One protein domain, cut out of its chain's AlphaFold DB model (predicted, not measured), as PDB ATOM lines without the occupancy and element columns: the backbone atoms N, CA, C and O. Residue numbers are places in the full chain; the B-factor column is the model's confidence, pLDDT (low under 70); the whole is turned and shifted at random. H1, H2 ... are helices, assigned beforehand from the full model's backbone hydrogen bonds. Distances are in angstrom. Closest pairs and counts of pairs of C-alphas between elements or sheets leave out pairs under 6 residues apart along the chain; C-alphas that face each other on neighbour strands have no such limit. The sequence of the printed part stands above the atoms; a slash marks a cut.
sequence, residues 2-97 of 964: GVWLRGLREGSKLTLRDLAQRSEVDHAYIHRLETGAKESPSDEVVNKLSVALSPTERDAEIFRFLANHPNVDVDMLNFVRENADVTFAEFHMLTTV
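Overview. This is residues 2 to 97 of the 964 residues of an uncharacterized protein of Syncephalis pseudoplumigaleata (UniProt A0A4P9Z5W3). Look first at H5, the longest helix, in the middle of a slab of two rows: H4, H5 and H7 run roughly alongside one another in one row, H1 and H6 lie over them in the other, and H2 and H3 cross these directions at the end away from H7. The packing is loose toward H6 and H7, where contacts are few. You have 96 residues with seven named helices, in chain order H1 to H7, and no named strand; the class is all helix. The whole is compact, with a radius of gyration of the C-alphas of 12.6 A and spans of 36 by 25 by 21 A.

Arrangement. Start at H5, residues 57 to 68, which forms a bundle, three helices at shallow tilts, with H1, residues 2 to 11, and H4, residues 43 to 53. H4 and H5 touch as a helical hairpin, closest at C-alphas of Ser 50 and Ala 60, 6.4 A, opposite ways at a shallow tilt of 33 degrees, only just short of steep. H1 is close to H5 but not clearly touching, with the C-alphas of Trp 4 and Phe 63 closest at 6.8 A. With residues 58 to 62 alone, H5 touches H7, residues 88 to 96; the closest C-alphas, of Arg 58 and Phe 88, are 5.5 A apart. H6, residues 74 to 82, and H1 only just touch, only at their ends, with 3 pairs of C-alphas within 8 A; the closest are Trp 4 and Leu 77, 7.3 A. H5 and H6 are near each other. H3, residues 27 to 35, touches H1 at a steep tilt of 65 degrees, closest at C-alphas of Gly 2 and Glu 34, 3.8 A. H2, residues 16 to 23, touches H4 at a steep tilt of 69 degrees, only just short of about perpendicular; C-alphas of Ser 23 and Lys 48 are closest, 5.0 A. H2 also touches H3, closest at C-alphas of Ala 20 and His 27, 5.0 A. Every O i to N i+4 pair is within hydrogen-bond range in H1, H2, H3, H4, H6 and H7; in H5, 7 of 8 are.

Along the chain. Find C-alpha 57 at (97.661, 109.110, 74.835); from there H5 runs 17.3 A to C-alpha 68. H4 measures 15.1 A and H1 14.0 A, beginning at C-alpha 2, (89.340, 125.183, 77.913). H7 ends at C-alpha 96, (82.158, 109.951, 87.117).

Size, cuts and confidence. The C-alphas farthest apart, of Gln 21 and Val 97, are 38.2 A apart. The printed part has no cut and no long link. Mean pLDDT of the printed part is 77.9; 27 residues are under 70, among them 36 to 40 and 89 to 97.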
ATOM      1  N   GLY A   2      88.487 124.044  78.302       86.50
ATOM      2  CA  GLY A   2      89.340 125.183  77.913       86.50
ATOM      3  C   GLY A   2      90.659 125.315  78.684       86.50
ATOM      4  O   GLY A   2      91.696 125.564  78.081       86.50
ATOM      5  N   VAL A   3      90.641 125.045  79.996       84.25
ATOM      6  CA  VAL A   3      91.844 125.005  80.854       84.25
ATOM      7  C   VAL A   3      92.850 123.946  80.381       84.25
ATOM      8  O   VAL A   3      94.046 124.214  80.300       84.25
ATOM      9  N   TRP A   4      92.359 122.763  80.005       89.50
ATOM     10  CA  TRP A   4      93.183 121.657  79.511       89.50
ATOM     11  C   TRP A   4      93.758 121.955  78.123       89.50
ATOM     12  O   TRP A   4      94.954 121.788  77.905       89.50
ATOM     13  N   LEU A   5      92.932 122.487  77.211       89.69
ATOM     14  CA  LEU A   5      93.351 122.914  75.868       89.69
ATOM     15  C   LEU A   5      94.464 123.965  75.930       89.69
ATOM     16  O   LEU A   5      95.489 123.822  75.264       89.69
ATOM     17  N   ARG A   6      94.280 124.983  76.779       90.25
ATOM     18  CA  ARG A   6      95.278 126.029  77.014       90.25
ATOM     19  C   ARG A   6      96.574 125.436  77.564       90.25
ATOM     20  O   ARG A   6      97.642 125.755  77.052       90.25
ATOM     21  N   GLY A   7      96.472 124.538  78.545       88.81
ATOM     22  CA  GLY A   7      97.619 123.839  79.122       88.81
ATOM     23  C   GLY A   7      98.415 123.035  78.091       88.81
ATOM     24  O   GLY A   7      99.637 123.140  78.059       88.81
ATOM     25  N   LEU A   8      97.738 122.299  77.205       89.94
ATOM     26  CA  LEU A   8      98.390 121.554  76.123       89.94
ATOM     27  C   LEU A   8      99.054 122.485  75.101       89.94
ATOM     28  O   LEU A   8     100.190 122.248  74.698       89.94
ATOM     29  N   ARG A   9      98.383 123.576  74.707       93.19
ATOM     30  CA  ARG A   9      98.948 124.554  73.767       93.19
ATOM     31  C   ARG A   9     100.200 125.233  74.333       93.19
ATOM     32  O   ARG A   9     101.203 125.355  73.626       93.19
ATOM     33  N   GLU A  10     100.138 125.679  75.586       88.81
ATOM     34  CA  GLU A  10     101.256 126.324  76.284       88.81
ATOM     35  C   GLU A  10     102.411 125.344  76.522       88.81
ATOM     36  O   GLU A  10     103.564 125.697  76.262       88.81
ATOM     37  N   GLY A  11     102.112 124.099  76.909       83.44
ATOM     38  CA  GLY A  11     103.100 123.025  77.055       83.44
ATOM     39  C   GLY A  11     103.832 122.704  75.748       83.44
ATOM     40  O   GLY A  11     105.053 122.540  75.746       83.44
ATOM     41  N   SER A  12     103.121 122.736  74.619       83.81
ATOM     42  CA  SER A  12     103.695 122.563  73.275       83.81
ATOM     43  C   SER A  12     104.323 123.841  72.690       83.81
ATOM     44  O   SER A  12     104.775 123.829  71.544       83.81
ATOM     45  N   LYS A  13     104.377 124.945  73.456       88.50
ATOM     46  CA  LYS A  13     104.938 126.254  73.059       88.50
ATOM     47  C   LYS A  13     104.336 126.838  71.770       88.50
ATOM     48  O   LYS A  13     105.026 127.531  71.024       88.50
ATOM     49  N   LEU A  14     103.058 126.570  71.500       89.12
ATOM     50  CA  LEU A  14     102.355 127.082  70.320       89.12
ATOM     51  C   LEU A  14     101.601 128.378  70.643       89.12
ATOM     52  O   LEU A  14     100.931 128.496  71.676       89.12
ATOM     53  N   THR A  15     101.640 129.353  69.734       91.69
ATOM     54  CA  THR A  15     100.708 130.486  69.800       91.69
ATOM     55  C   THR A  15      99.320 130.066  69.302       91.69
ATOM     56  O   THR A  15      99.163 129.048  68.626       91.69
ATOM     57  N   LEU A  16      98.287 130.864  69.597       87.88
ATOM     58  CA  LEU A  16      96.935 130.631  69.061       87.88
ATOM     59  C   LEU A  16      96.915 130.580  67.525       87.88
ATOM     60  O   LEU A  16      96.153 129.809  66.949       87.88
ATOM     61  N   ARG A  17      97.766 131.374  66.859       88.00
ATOM     62  CA  ARG A  17      97.886 131.381  65.394       88.00
ATOM     63  C   ARG A  17      98.596 130.136  64.868       88.00
ATOM     64  O   ARG A  17      98.161 129.594  63.858       88.00
ATOM     65  N   ASP A  18      99.617 129.651  65.574       90.44
ATOM     66  CA  ASP A  18     100.323 128.423  65.187       90.44
ATOM     67  C   ASP A  18      99.412 127.200  65.307       90.44
ATOM     68  O   ASP A  18      99.376 126.358  64.410       90.44
ATOM     69  N   LEU A  19      98.638 127.113  66.397       91.69
ATOM     70  CA  LEU A  19      97.675 126.030  66.577       91.69
ATOM     71  C   LEU A  19      96.552 126.103  65.534       91.69
ATOM     72  O   LEU A  19      96.178 125.072  64.979       91.69
ATOM     73  N   ALA A  20      96.055 127.302  65.216       91.69
ATOM     74  CA  ALA A  20      95.048 127.504  64.175       91.69
ATOM     75  C   ALA A  20      95.532 127.055  62.790       91.69
ATOM     76  O   ALA A  20      94.826 126.338  62.085       91.69
ATOM     77  N   GLN A  21      96.765 127.411  62.424       91.62
ATOM     78  CA  GLN A  21      97.356 127.014  61.147       91.62
ATOM     79  C   GLN A  21      97.569 125.497  61.052       91.62
ATOM     80  O   GLN A  21      97.382 124.924  59.983       91.62
ATOM     81  N   ARG A  22      97.942 124.839  62.157       90.81
ATOM     82  CA  ARG A  22      98.183 123.385  62.199       90.81
ATOM     83  C   ARG A  22      96.912 122.543  62.272       90.81
ATOM     84  O   ARG A  22      96.922 121.411  61.809       90.81
ATOM     85  N   SER A  23      95.861 123.064  62.899       90.75
ATOM     86  CA  SER A  23      94.582 122.358  63.064       90.75
ATOM     87  C   SER A  23      93.562 122.687  61.976       90.75
ATOM     88  O   SER A  23      92.536 122.020  61.904       90.75
ATOM     89  N   GLU A  24      93.812 123.712  61.155       91.50
ATOM     90  CA  GLU A  24      92.827 124.288  60.226       91.50
ATOM     91  C   GLU A  24      91.539 124.755  60.939       91.50
ATOM     92  O   GLU A  24      90.454 124.789  60.358       91.50
ATOM     93  N   VAL A  25      91.655 125.121  62.221       89.62
ATOM     94  CA  VAL A  25      90.571 125.668  63.045       89.62
ATOM     95  C   VAL A  25      90.827 127.155  63.270       89.62
ATOM     96  O   VAL A  25      91.941 127.557  63.592       89.62
ATOM     97  N   ASP A  26      89.803 127.996  63.114       89.38
ATOM     98  CA  ASP A  26      89.962 129.444  63.264       89.38
ATOM     99  C   ASP A  26      90.491 129.842  64.660       89.38
ATOM    100  O   ASP A  26      89.973 129.431  65.698       89.38
ATOM    101  N   HIS A  27      91.509 130.701  64.685       88.81
ATOM    102  CA  HIS A  27      92.174 131.141  65.912       88.81
ATOM    103  C   HIS A  27      91.248 131.865  66.908       88.81
ATOM    104  O   HIS A  27      91.457 131.754  68.120       88.81
ATOM    105  N   ALA A  28      90.222 132.585  66.436       83.62
ATOM    106  CA  ALA A  28      89.260 133.239  67.318       83.62
ATOM    107  C   ALA A  28      88.301 132.216  67.941       83.62
ATOM    108  O   ALA A  28      87.877 132.397  69.083       83.62
ATOM    109  N   TYR A  29      87.997 131.128  67.229       87.31
ATOM    110  CA  TYR A  29      87.246 129.991  67.765       87.31
ATOM    111  C   TYR A  29      88.049 129.219  68.824       87.31
ATOM    112  O   TYR A  29      87.540 128.971  69.916       87.31
ATOM    113  N   ILE A  30      89.339 128.955  68.586       87.75
ATOM    114  CA  ILE A  30      90.231 128.338  69.590       87.75
ATOM    115  C   ILE A  30      90.302 129.195  70.866       87.75
ATOM    116  O   ILE A  30      90.195 128.671  71.973       87.75
ATOM    117  N   HIS A  31      90.415 130.521  70.731       86.44
ATOM    118  CA  HIS A  31      90.418 131.433  71.880       86.44
ATOM    119  C   HIS A  31      89.107 131.377  72.687       86.44
ATOM    120  O   HIS A  31      89.134 131.420  73.918       86.44
ATOM    121  N   ARG A  32      87.948 131.250  72.025       82.94
ATOM    122  CA  ARG A  32      86.650 131.072  72.700       82.94
ATOM    123  C   ARG A  32      86.567 129.741  73.453       82.94
ATOM    124  O   ARG A  32      86.127 129.735  74.603       82.94
ATOM    125  N   LEU A  33      87.091 128.657  72.871       85.56
ATOM    126  CA  LEU A  33      87.200 127.352  73.539       85.56
ATOM    127  C   LEU A  33      88.116 127.410  74.776       85.56
ATOM    128  O   LEU A  33      87.772 126.861  75.824       85.56
ATOM    129  N   GLU A  34      89.253 128.109  74.698       87.56
ATOM    130  CA  GLU A  34      90.176 128.283  75.833       87.56
ATOM    131  C   GLU A  34      89.644 129.208  76.933       87.56
ATOM    132  O   GLU A  34      90.073 129.097  78.083       87.56
ATOM    133  N   THR A  35      88.750 130.140  76.605       81.12
ATOM    134  CA  THR A  35      88.166 131.097  77.565       81.12
ATOM    135  C   THR A  35      86.840 130.626  78.159       81.12
ATOM    136  O   THR A  35      86.318 131.275  79.060       81.12
ATOM    137  N   GLY A  36      86.320 129.474  77.720       66.56
ATOM    138  CA  GLY A  36      85.105 128.879  78.278       66.56
ATOM    139  C   GLY A  36      83.810 129.579  77.856       66.56
ATOM    140  O   GLY A  36      82.775 129.365  78.488       66.56
ATOM    141  N   ALA A  37      83.831 130.392  76.793       63.38
ATOM    142  CA  ALA A  37      82.599 130.821  76.134       63.38
ATOM    143  C   ALA A  37      81.862 129.554  75.658       63.38
ATOM    144  O   ALA A  37      82.497 128.705  75.044       63.38
ATOM    145  N   LYS A  38      80.574 129.385  76.003       50.66
ATOM    146  CA  LYS A  38      79.759 128.158  75.815       50.66
ATOM    147  C   LYS A  38      79.648 127.691  74.348       50.66
ATOM    148  O   LYS A  38      78.581 127.753  73.746       50.66
ATOM    149  N   GLU A  39      80.730 127.184  73.784       57.03
ATOM    150  CA  GLU A  39      80.796 126.533  72.484       57.03
ATOM    151  C   GLU A  39      81.272 125.098  72.732       57.03
ATOM    152  O   GLU A  39      82.386 124.876  73.202       57.03
ATOM    153  N   SER A  40      80.408 124.115  72.471       65.38
ATOM    154  CA  SER A  40      80.806 122.705  72.435       65.38
ATOM    155  C   SER A  40      81.421 122.432  71.061       65.38
ATOM    156  O   SER A  40      80.704 122.538  70.063       65.38
ATOM    157  N   PRO A  41      82.728 122.140  70.965       81.88
ATOM    158  CA  PRO A  41      83.344 121.832  69.684       81.88
ATOM    159  C   PRO A  41      82.824 120.493  69.160       81.88
ATOM    160  O   PRO A  41      82.555 119.581  69.939       81.88
ATOM    161  N   SER A  42      82.680 120.370  67.841       83.44
ATOM    162  CA  SER A  42      82.349 119.084  67.220       83.44
ATOM    163  C   SER A  42      83.502 118.088  67.382       83.44
ATOM    164  O   SER A  42      84.662 118.492  67.506       83.44
ATOM    165  N   ASP A  43      83.211 116.788  67.302       81.81
ATOM    166  CA  ASP A  43      84.245 115.741  67.340       81.81
ATOM    167  C   ASP A  43      85.315 115.947  66.255       81.81
ATOM    168  O   ASP A  43      86.495 115.679  66.472       81.81
ATOM    169  N   GLU A  44      84.928 116.495  65.097       86.00
ATOM    170  CA  GLU A  44      85.858 116.871  64.030       86.00
ATOM    171  C   GLU A  44      86.855 117.948  64.492       86.00
ATOM    172  O   GLU A  44      88.057 117.819  64.255       86.00
ATOM    173  N   VAL A  45      86.386 118.982  65.200       88.69
ATOM    174  CA  VAL A  45      87.239 120.047  65.752       88.69
ATOM    175  C   VAL A  45      88.137 119.507  66.865       88.69
ATOM    176  O   VAL A  45      89.328 119.820  66.892       88.69
ATOM    177  N   VAL A  46      87.606 118.673  67.765       88.94
ATOM    178  CA  VAL A  46      88.386 118.045  68.848       88.94
ATOM    179  C   VAL A  46      89.504 117.178  68.268       88.94
ATOM    180  O   VAL A  46      90.644 117.259  68.727       88.94
ATOM    181  N   ASN A  47      89.211 116.407  67.218       89.12
ATOM    182  CA  ASN A  47      90.204 115.588  66.530       89.12
ATOM    183  C   ASN A  47      91.257 116.442  65.814       89.12
ATOM    184  O   ASN A  47      92.446 116.185  65.988       89.12
ATOM    185  N   LYS A  48      90.855 117.493  65.088       91.94
ATOM    186  CA  LYS A  48      91.791 118.436  64.446       91.94
ATOM    187  C   LYS A  48      92.736 119.095  65.456       91.94
ATOM    188  O   LYS A  48      93.941 119.157  65.220       91.94
ATOM    189  N   LEU A  49      92.218 119.530  66.607       92.12
ATOM    190  CA  LEU A  49      93.026 120.120  67.681       92.12
ATOM    191  C   LEU A  49      93.938 119.087  68.352       92.12
ATOM    192  O   LEU A  49      95.109 119.375  68.585       92.12
ATOM    193  N   SER A  50      93.437 117.879  68.621       90.88
ATOM    194  CA  SER A  50      94.230 116.799  69.216       90.88
ATOM    195  C   SER A  50      95.378 116.363  68.297       90.88
ATOM    196  O   SER A  50      96.482 116.162  68.788       90.88
ATOM    197  N   VAL A  51      95.155 116.271  66.980       90.19
ATOM    198  CA  VAL A  51      96.208 115.960  65.993       90.19
ATOM    199  C   VAL A  51      97.235 117.089  65.907       90.19
ATOM    200  O   VAL A  51      98.431 116.823  65.874       90.19
ATOM    201  N   ALA A  52      96.796 118.349  65.915       90.56
ATOM    202  CA  ALA A  52      97.702 119.496  65.832       90.56
ATOM    203  C   ALA A  52      98.565 119.699  67.093       90.56
ATOM    204  O   ALA A  52      99.666 120.248  67.000       90.56
ATOM    205  N   LEU A  53      98.060 119.281  68.260       90.69
ATOM    206  CA  LEU A  53      98.754 119.367  69.550       90.69
ATOM    207  C   LEU A  53      99.685 118.179  69.818       90.69
ATOM    208  O   LEU A  53     100.605 118.334  70.618       90.69
ATOM    209  N   SER A  54      99.443 117.029  69.176       89.44
ATOM    210  CA  SER A  54     100.130 115.749  69.419       89.44
ATOM    211  C   SER A  54     100.355 115.434  70.914       89.44
ATOM    212  O   SER A  54     101.498 115.209  71.317       89.44
ATOM    213  N   PRO A  55      99.303 115.457  71.760       87.56
ATOM    214  CA  PRO A  55      99.434 115.191  73.189       87.56
ATOM    215  C   PRO A  55      99.735 113.706  73.460       87.56
ATOM    216  O   PRO A  55      99.610 112.862  72.570       87.56
ATOM    217  N   THR A  56     100.108 113.376  74.700       86.88
ATOM    218  CA  THR A  56     100.224 111.973  75.136       86.88
ATOM    219  C   THR A  56      98.880 111.248  74.999       86.88
ATOM    220  O   THR A  56      97.829 111.890  74.962       86.88
ATOM    221  N   GLU A  57      98.891 109.913  74.937       83.56
ATOM    222  CA  GLU A  57      97.661 109.110  74.835       83.56
ATOM    223  C   GLU A  57      96.668 109.456  75.959       83.56
ATOM    224  O   GLU A  57      95.528 109.831  75.681       83.56
ATOM    225  N   ARG A  58      97.163 109.513  77.202       86.44
ATOM    226  CA  ARG A  58      96.450 109.986  78.398       86.44
ATOM    227  C   ARG A  58      95.795 111.353  78.197       86.44
ATOM    228  O   ARG A  58      94.601 111.532  78.436       86.44
ATOM    229  N   ASP A  59      96.573 112.342  77.771       87.62
ATOM    230  CA  ASP A  59      96.089 113.715  77.641       87.62
ATOM    231  C   ASP A  59      95.098 113.875  76.480       87.62
ATOM    232  O   ASP A  59      94.192 114.710  76.566       87.62
ATOM    233  N   ALA A  60      95.238 113.069  75.419       86.75
ATOM    234  CA  ALA A  60      94.288 112.991  74.312       86.75
ATOM    235  C   ALA A  60      92.938 112.425  74.775       86.75
ATOM    236  O   ALA A  60      91.884 112.950  74.406       86.75
ATOM    237  N   GLU A  61      92.954 111.376  75.599       87.31
ATOM    238  CA  GLU A  61      91.751 110.774  76.180       87.31
ATOM    239  C   GLU A  61      91.041 111.732  77.141       87.31
ATOM    240  O   GLU A  61      89.838 111.969  76.995       87.31
ATOM    241  N   ILE A  62      91.787 112.379  78.046       87.19
ATOM    242  CA  ILE A  62      91.254 113.404  78.956       87.19
ATOM    243  C   ILE A  62      90.665 114.578  78.162       87.19
ATOM    244  O   ILE A  62      89.565 115.049  78.463       87.19
ATOM    245  N   PHE A  63      91.352 115.038  77.113       89.06
ATOM    246  CA  PHE A  63      90.879 116.139  76.276       89.06
ATOM    247  C   PHE A  63      89.557 115.807  75.564       89.06
ATOM    248  O   PHE A  63      88.621 116.612  75.612       89.06
ATOM    249  N   ARG A  64      89.441 114.607  74.974       87.12
ATOM    250  CA  ARG A  64      88.196 114.124  74.347       87.12
ATOM    251  C   ARG A  64      87.071 113.950  75.365       87.12
ATOM    252  O   ARG A  64      85.936 114.336  75.097       87.12
ATOM    253  N   PHE A  65      87.376 113.424  76.551       84.25
ATOM    254  CA  PHE A  65      86.390 113.288  77.622       84.25
ATOM    255  C   PHE A  65      85.842 114.645  78.066       84.25
ATOM    256  O   PHE A  65      84.627 114.816  78.179       84.25
ATOM    257  N   LEU A  66      86.722 115.632  78.248       84.75
ATOM    258  CA  LEU A  66      86.359 116.983  78.670       84.75
ATOM    259  C   LEU A  66      85.549 117.763  77.634       84.75
ATOM    260  O   LEU A  66      84.816 118.671  78.028       84.75
ATOM    261  N   ALA A  67      85.670 117.435  76.345       81.94
ATOM    262  CA  ALA A  67      84.829 118.015  75.300       81.94
ATOM    263  C   ALA A  67      83.348 117.632  75.478       81.94
ATOM    264  O   ALA A  67      82.465 118.456  75.244       81.94
ATOM    265  N   ASN A  68      83.091 116.421  75.987       70.31
ATOM    266  CA  ASN A  68      81.751 115.886  76.238       70.31
ATOM    267  C   ASN A  68      81.281 116.043  77.700       70.31
ATOM    268  O   ASN A  68      80.095 115.882  77.988       70.31
ATOM    269  N   HIS A  69      82.183 116.404  78.623       72.50
ATOM    270  CA  HIS A  69      81.911 116.562  80.058       72.50
ATOM    271  C   HIS A  69      82.406 117.929  80.565       72.50
ATOM    272  O   HIS A  69      83.454 118.021  81.211       72.50
ATOM    273  N   PRO A  70      81.664 119.022  80.306       63.41
ATOM    274  CA  PRO A  70      82.111 120.375  80.641       63.41
ATOM    275  C   PRO A  70      82.088 120.690  82.148       63.41
ATOM    276  O   PRO A  70      82.667 121.690  82.559       63.41
ATOM    277  N   ASN A  71      81.458 119.842  82.971       54.97
ATOM    278  CA  ASN A  71      81.231 120.058  84.409       54.97
ATOM    279  C   ASN A  71      82.323 119.449  85.314       54.97
ATOM    280  O   ASN A  71      82.050 119.085  86.457       54.97
ATOM    281  N   VAL A  72      83.538 119.275  84.794       62.25
ATOM    282  CA  VAL A  72      84.678 118.752  85.558       62.25
ATOM    283  C   VAL A  72      85.370 119.903  86.293       62.25
ATOM    284  O   VAL A  72      85.685 120.921  85.677       62.25
ATOM    285  N   ASP A  73      85.579 119.728  87.602       59.62
ATOM    286  CA  ASP A  73      86.212 120.703  88.496       59.62
ATOM    287  C   ASP A  73      87.607 121.140  88.011       59.62
ATOM    288  O   ASP A  73      88.408 120.323  87.549       59.62
ATOM    289  N   VAL A  74      87.883 122.444  88.095       64.06
ATOM    290  CA  VAL A  74      89.110 123.047  87.553       64.06
ATOM    291  C   VAL A  74      90.327 122.742  88.426       64.06
ATOM    292  O   VAL A  74      91.409 122.533  87.876       64.06
ATOM    293  N   ASP A  75      90.167 122.644  89.745       52.19
ATOM    294  CA  ASP A  75      91.272 122.351  90.663       52.19
ATOM    295  C   ASP A  75      91.713 120.892  90.537       52.19
ATOM    296  O   ASP A  75      92.909 120.604  90.480       52.19
ATOM    297  N   MET A  76      90.766 119.974  90.335       62.56
ATOM    298  CA  MET A  76      91.066 118.589  89.962       62.56
ATOM    299  C   MET A  76      91.790 118.498  88.610       62.56
ATOM    300  O   MET A  76      92.716 117.704  88.460       62.56
ATOM    301  N   LEU A  77      91.409 119.310  87.620       71.19
ATOM    302  CA  LEU A  77      92.119 119.357  86.336       71.19
ATOM    303  C   LEU A  77      93.539 119.894  86.475       71.19
ATOM    304  O   LEU A  77      94.446 119.377  85.824       71.19
ATOM    305  N   ASN A  78      93.745 120.901  87.322       70.62
ATOM    306  CA  ASN A  78      95.077 121.408  87.624       70.62
ATOM    307  C   ASN A  78      95.918 120.337  88.334       70.62
ATOM    308  O   ASN A  78      97.041 120.084  87.903       70.62
ATOM    309  N   PHE A  79      95.342 119.627  89.308       61.47
ATOM    310  CA  PHE A  79      95.989 118.513  90.004       61.47
ATOM    311  C   PHE A  79      96.404 117.379  89.051       61.47
ATOM    312  O   PHE A  79      97.560 116.967  89.053       61.47
ATOM    313  N   VAL A  80      95.506 116.898  88.183       70.06
ATOM    314  CA  VAL A  80      95.817 115.817  87.218       70.06
ATOM    315  C   VAL A  80      96.823 116.267  86.149       70.06
ATOM    316  O   VAL A  80      97.578 115.461  85.602       70.06
ATOM    317  N   ARG A  81      96.886 117.569  85.860       74.81
ATOM    318  CA  ARG A  81      97.904 118.137  84.971       74.81
ATOM    319  C   ARG A  81      99.283 118.203  85.636       74.81
ATOM    320  O   ARG A  81     100.279 117.996  84.952       74.81
ATOM    321  N   GLU A  82      99.339 118.485  86.935       66.81
ATOM    322  CA  GLU A  82     100.581 118.527  87.723       66.81
ATOM    323  C   GLU A  82     101.112 117.129  88.081       66.81
ATOM    324  O   GLU A  82     102.311 116.969  88.297       66.81
ATOM    325  N   ASN A  83     100.247 116.108  88.066       55.31
ATOM    326  CA  ASN A  83     100.593 114.723  88.384       55.31
ATOM    327  C   ASN A  83     100.503 113.840  87.129       55.31
ATOM    328  O   ASN A  83      99.430 113.361  86.752       55.31
ATOM    329  N   ALA A  84     101.645 113.629  86.467       63.88
ATOM    330  CA  ALA A  84     101.743 112.862  85.220       63.88
ATOM    331  C   ALA A  84     101.268 111.398  85.353       63.88
ATOM    332  O   ALA A  84     100.769 110.834  84.379       63.88
ATOM    333  N   ASP A  85     101.355 110.830  86.557       55.59
ATOM    334  CA  ASP A  85     101.070 109.418  86.834       55.59
ATOM    335  C   ASP A  85      99.570 109.087  86.910       55.59
ATOM    336  O   ASP A  85      99.200 107.921  86.822       55.59
ATOM    337  N   VAL A  86      98.692 110.095  87.021       54.22
ATOM    338  CA  VAL A  86      97.236 109.880  87.045       54.22
ATOM    339  C   VAL A  86      96.746 109.498  85.650       54.22
ATOM    340  O   VAL A  86      96.729 110.323  84.731       54.22
ATOM    341  N   THR A  87      96.313 108.254  85.491       70.06
ATOM    342  CA  THR A  87      95.798 107.697  84.237       70.06
ATOM    343  C   THR A  87      94.435 108.290  83.858       70.06
ATOM    344  O   THR A  87      93.691 108.810  84.697       70.06
ATOM    345  N   PHE A  88      94.046 108.174  82.581       71.38
ATOM    346  CA  PHE A  88      92.707 108.587  82.141       71.38
ATOM    347  C   PHE A  88      91.603 107.859  82.916       71.38
ATOM    348  O   PHE A  88      90.579 108.459  83.231       71.38
ATOM    349  N   ALA A  89      91.814 106.591  83.267       51.19
ATOM    350  CA  ALA A  89      90.826 105.796  83.977       51.19
ATOM    351  C   ALA A  89      90.638 106.243  85.440       51.19
ATOM    352  O   ALA A  89      89.502 106.302  85.917       51.19
ATOM    353  N   GLU A  90      91.710 106.650  86.125       49.50
ATOM    354  CA  GLU A  90      91.634 107.259  87.462       49.50
ATOM    355  C   GLU A  90      90.959 108.632  87.414       49.50
ATOM    356  O   GLU A  90      90.047 108.903  88.194       49.50
ATOM    357  N   PHE A  91      91.318 109.471  86.438       69.00
ATOM    358  CA  PHE A  91      90.640 110.745  86.193       69.00
ATOM    359  C   PHE A  91      89.146 110.555  85.863       69.00
ATOM    360  O   PHE A  91      88.284 111.269  86.383       69.00
ATOM    361  N   HIS A  92      88.810 109.564  85.038       60.00
ATOM    362  CA  HIS A  92      87.437 109.200  84.705       60.00
ATOM    363  C   HIS A  92      86.670 108.740  85.955       60.00
ATOM    364  O   HIS A  92      85.531 109.147  86.163       60.00
ATOM    365  N   MET A  93      87.286 107.959  86.844       53.81
ATOM    366  CA  MET A  93      86.674 107.536  88.110       53.81
ATOM    367  C   MET A  93      86.432 108.729  89.054       53.81
ATOM    368  O   MET A  93      85.302 108.939  89.507       53.81
ATOM    369  N   LEU A  94      87.435 109.592  89.247       54.09
ATOM    370  CA  LEU A  94      87.323 110.825  90.039       54.09
ATOM    371  C   LEU A  94      86.228 111.767  89.502       54.09
ATOM    372  O   LEU A  94      85.564 112.478  90.261       54.09
ATOM    373  N   THR A  95      85.983 111.756  88.189       52.31
ATOM    374  CA  THR A  95      84.971 112.596  87.530       52.31
ATOM    375  C   THR A  95      83.577 111.967  87.466       52.31
ATOM    376  O   THR A  95      82.598 112.712  87.565       52.31
ATOM    377  N   THR A  96      83.443 110.640  87.375       42.25
ATOM    378  CA  THR A  96      82.158 109.951  87.117       42.25
ATOM    379  C   THR A  96      81.467 109.355  88.346       42.25
ATOM    380  O   THR A  96      80.281 109.025  88.271       42.25
ATOM    381  N   VAL A  97      82.116 109.304  89.516       39.56
ATOM    382  CA  VAL A  97      81.428 108.940  90.768       39.56
ATOM    383  C   VAL A  97      80.494 110.085  91.199       39.56
ATOM    384  O   VAL A  97      80.912 111.161  91.639       39.56
TER     385      VAL A  97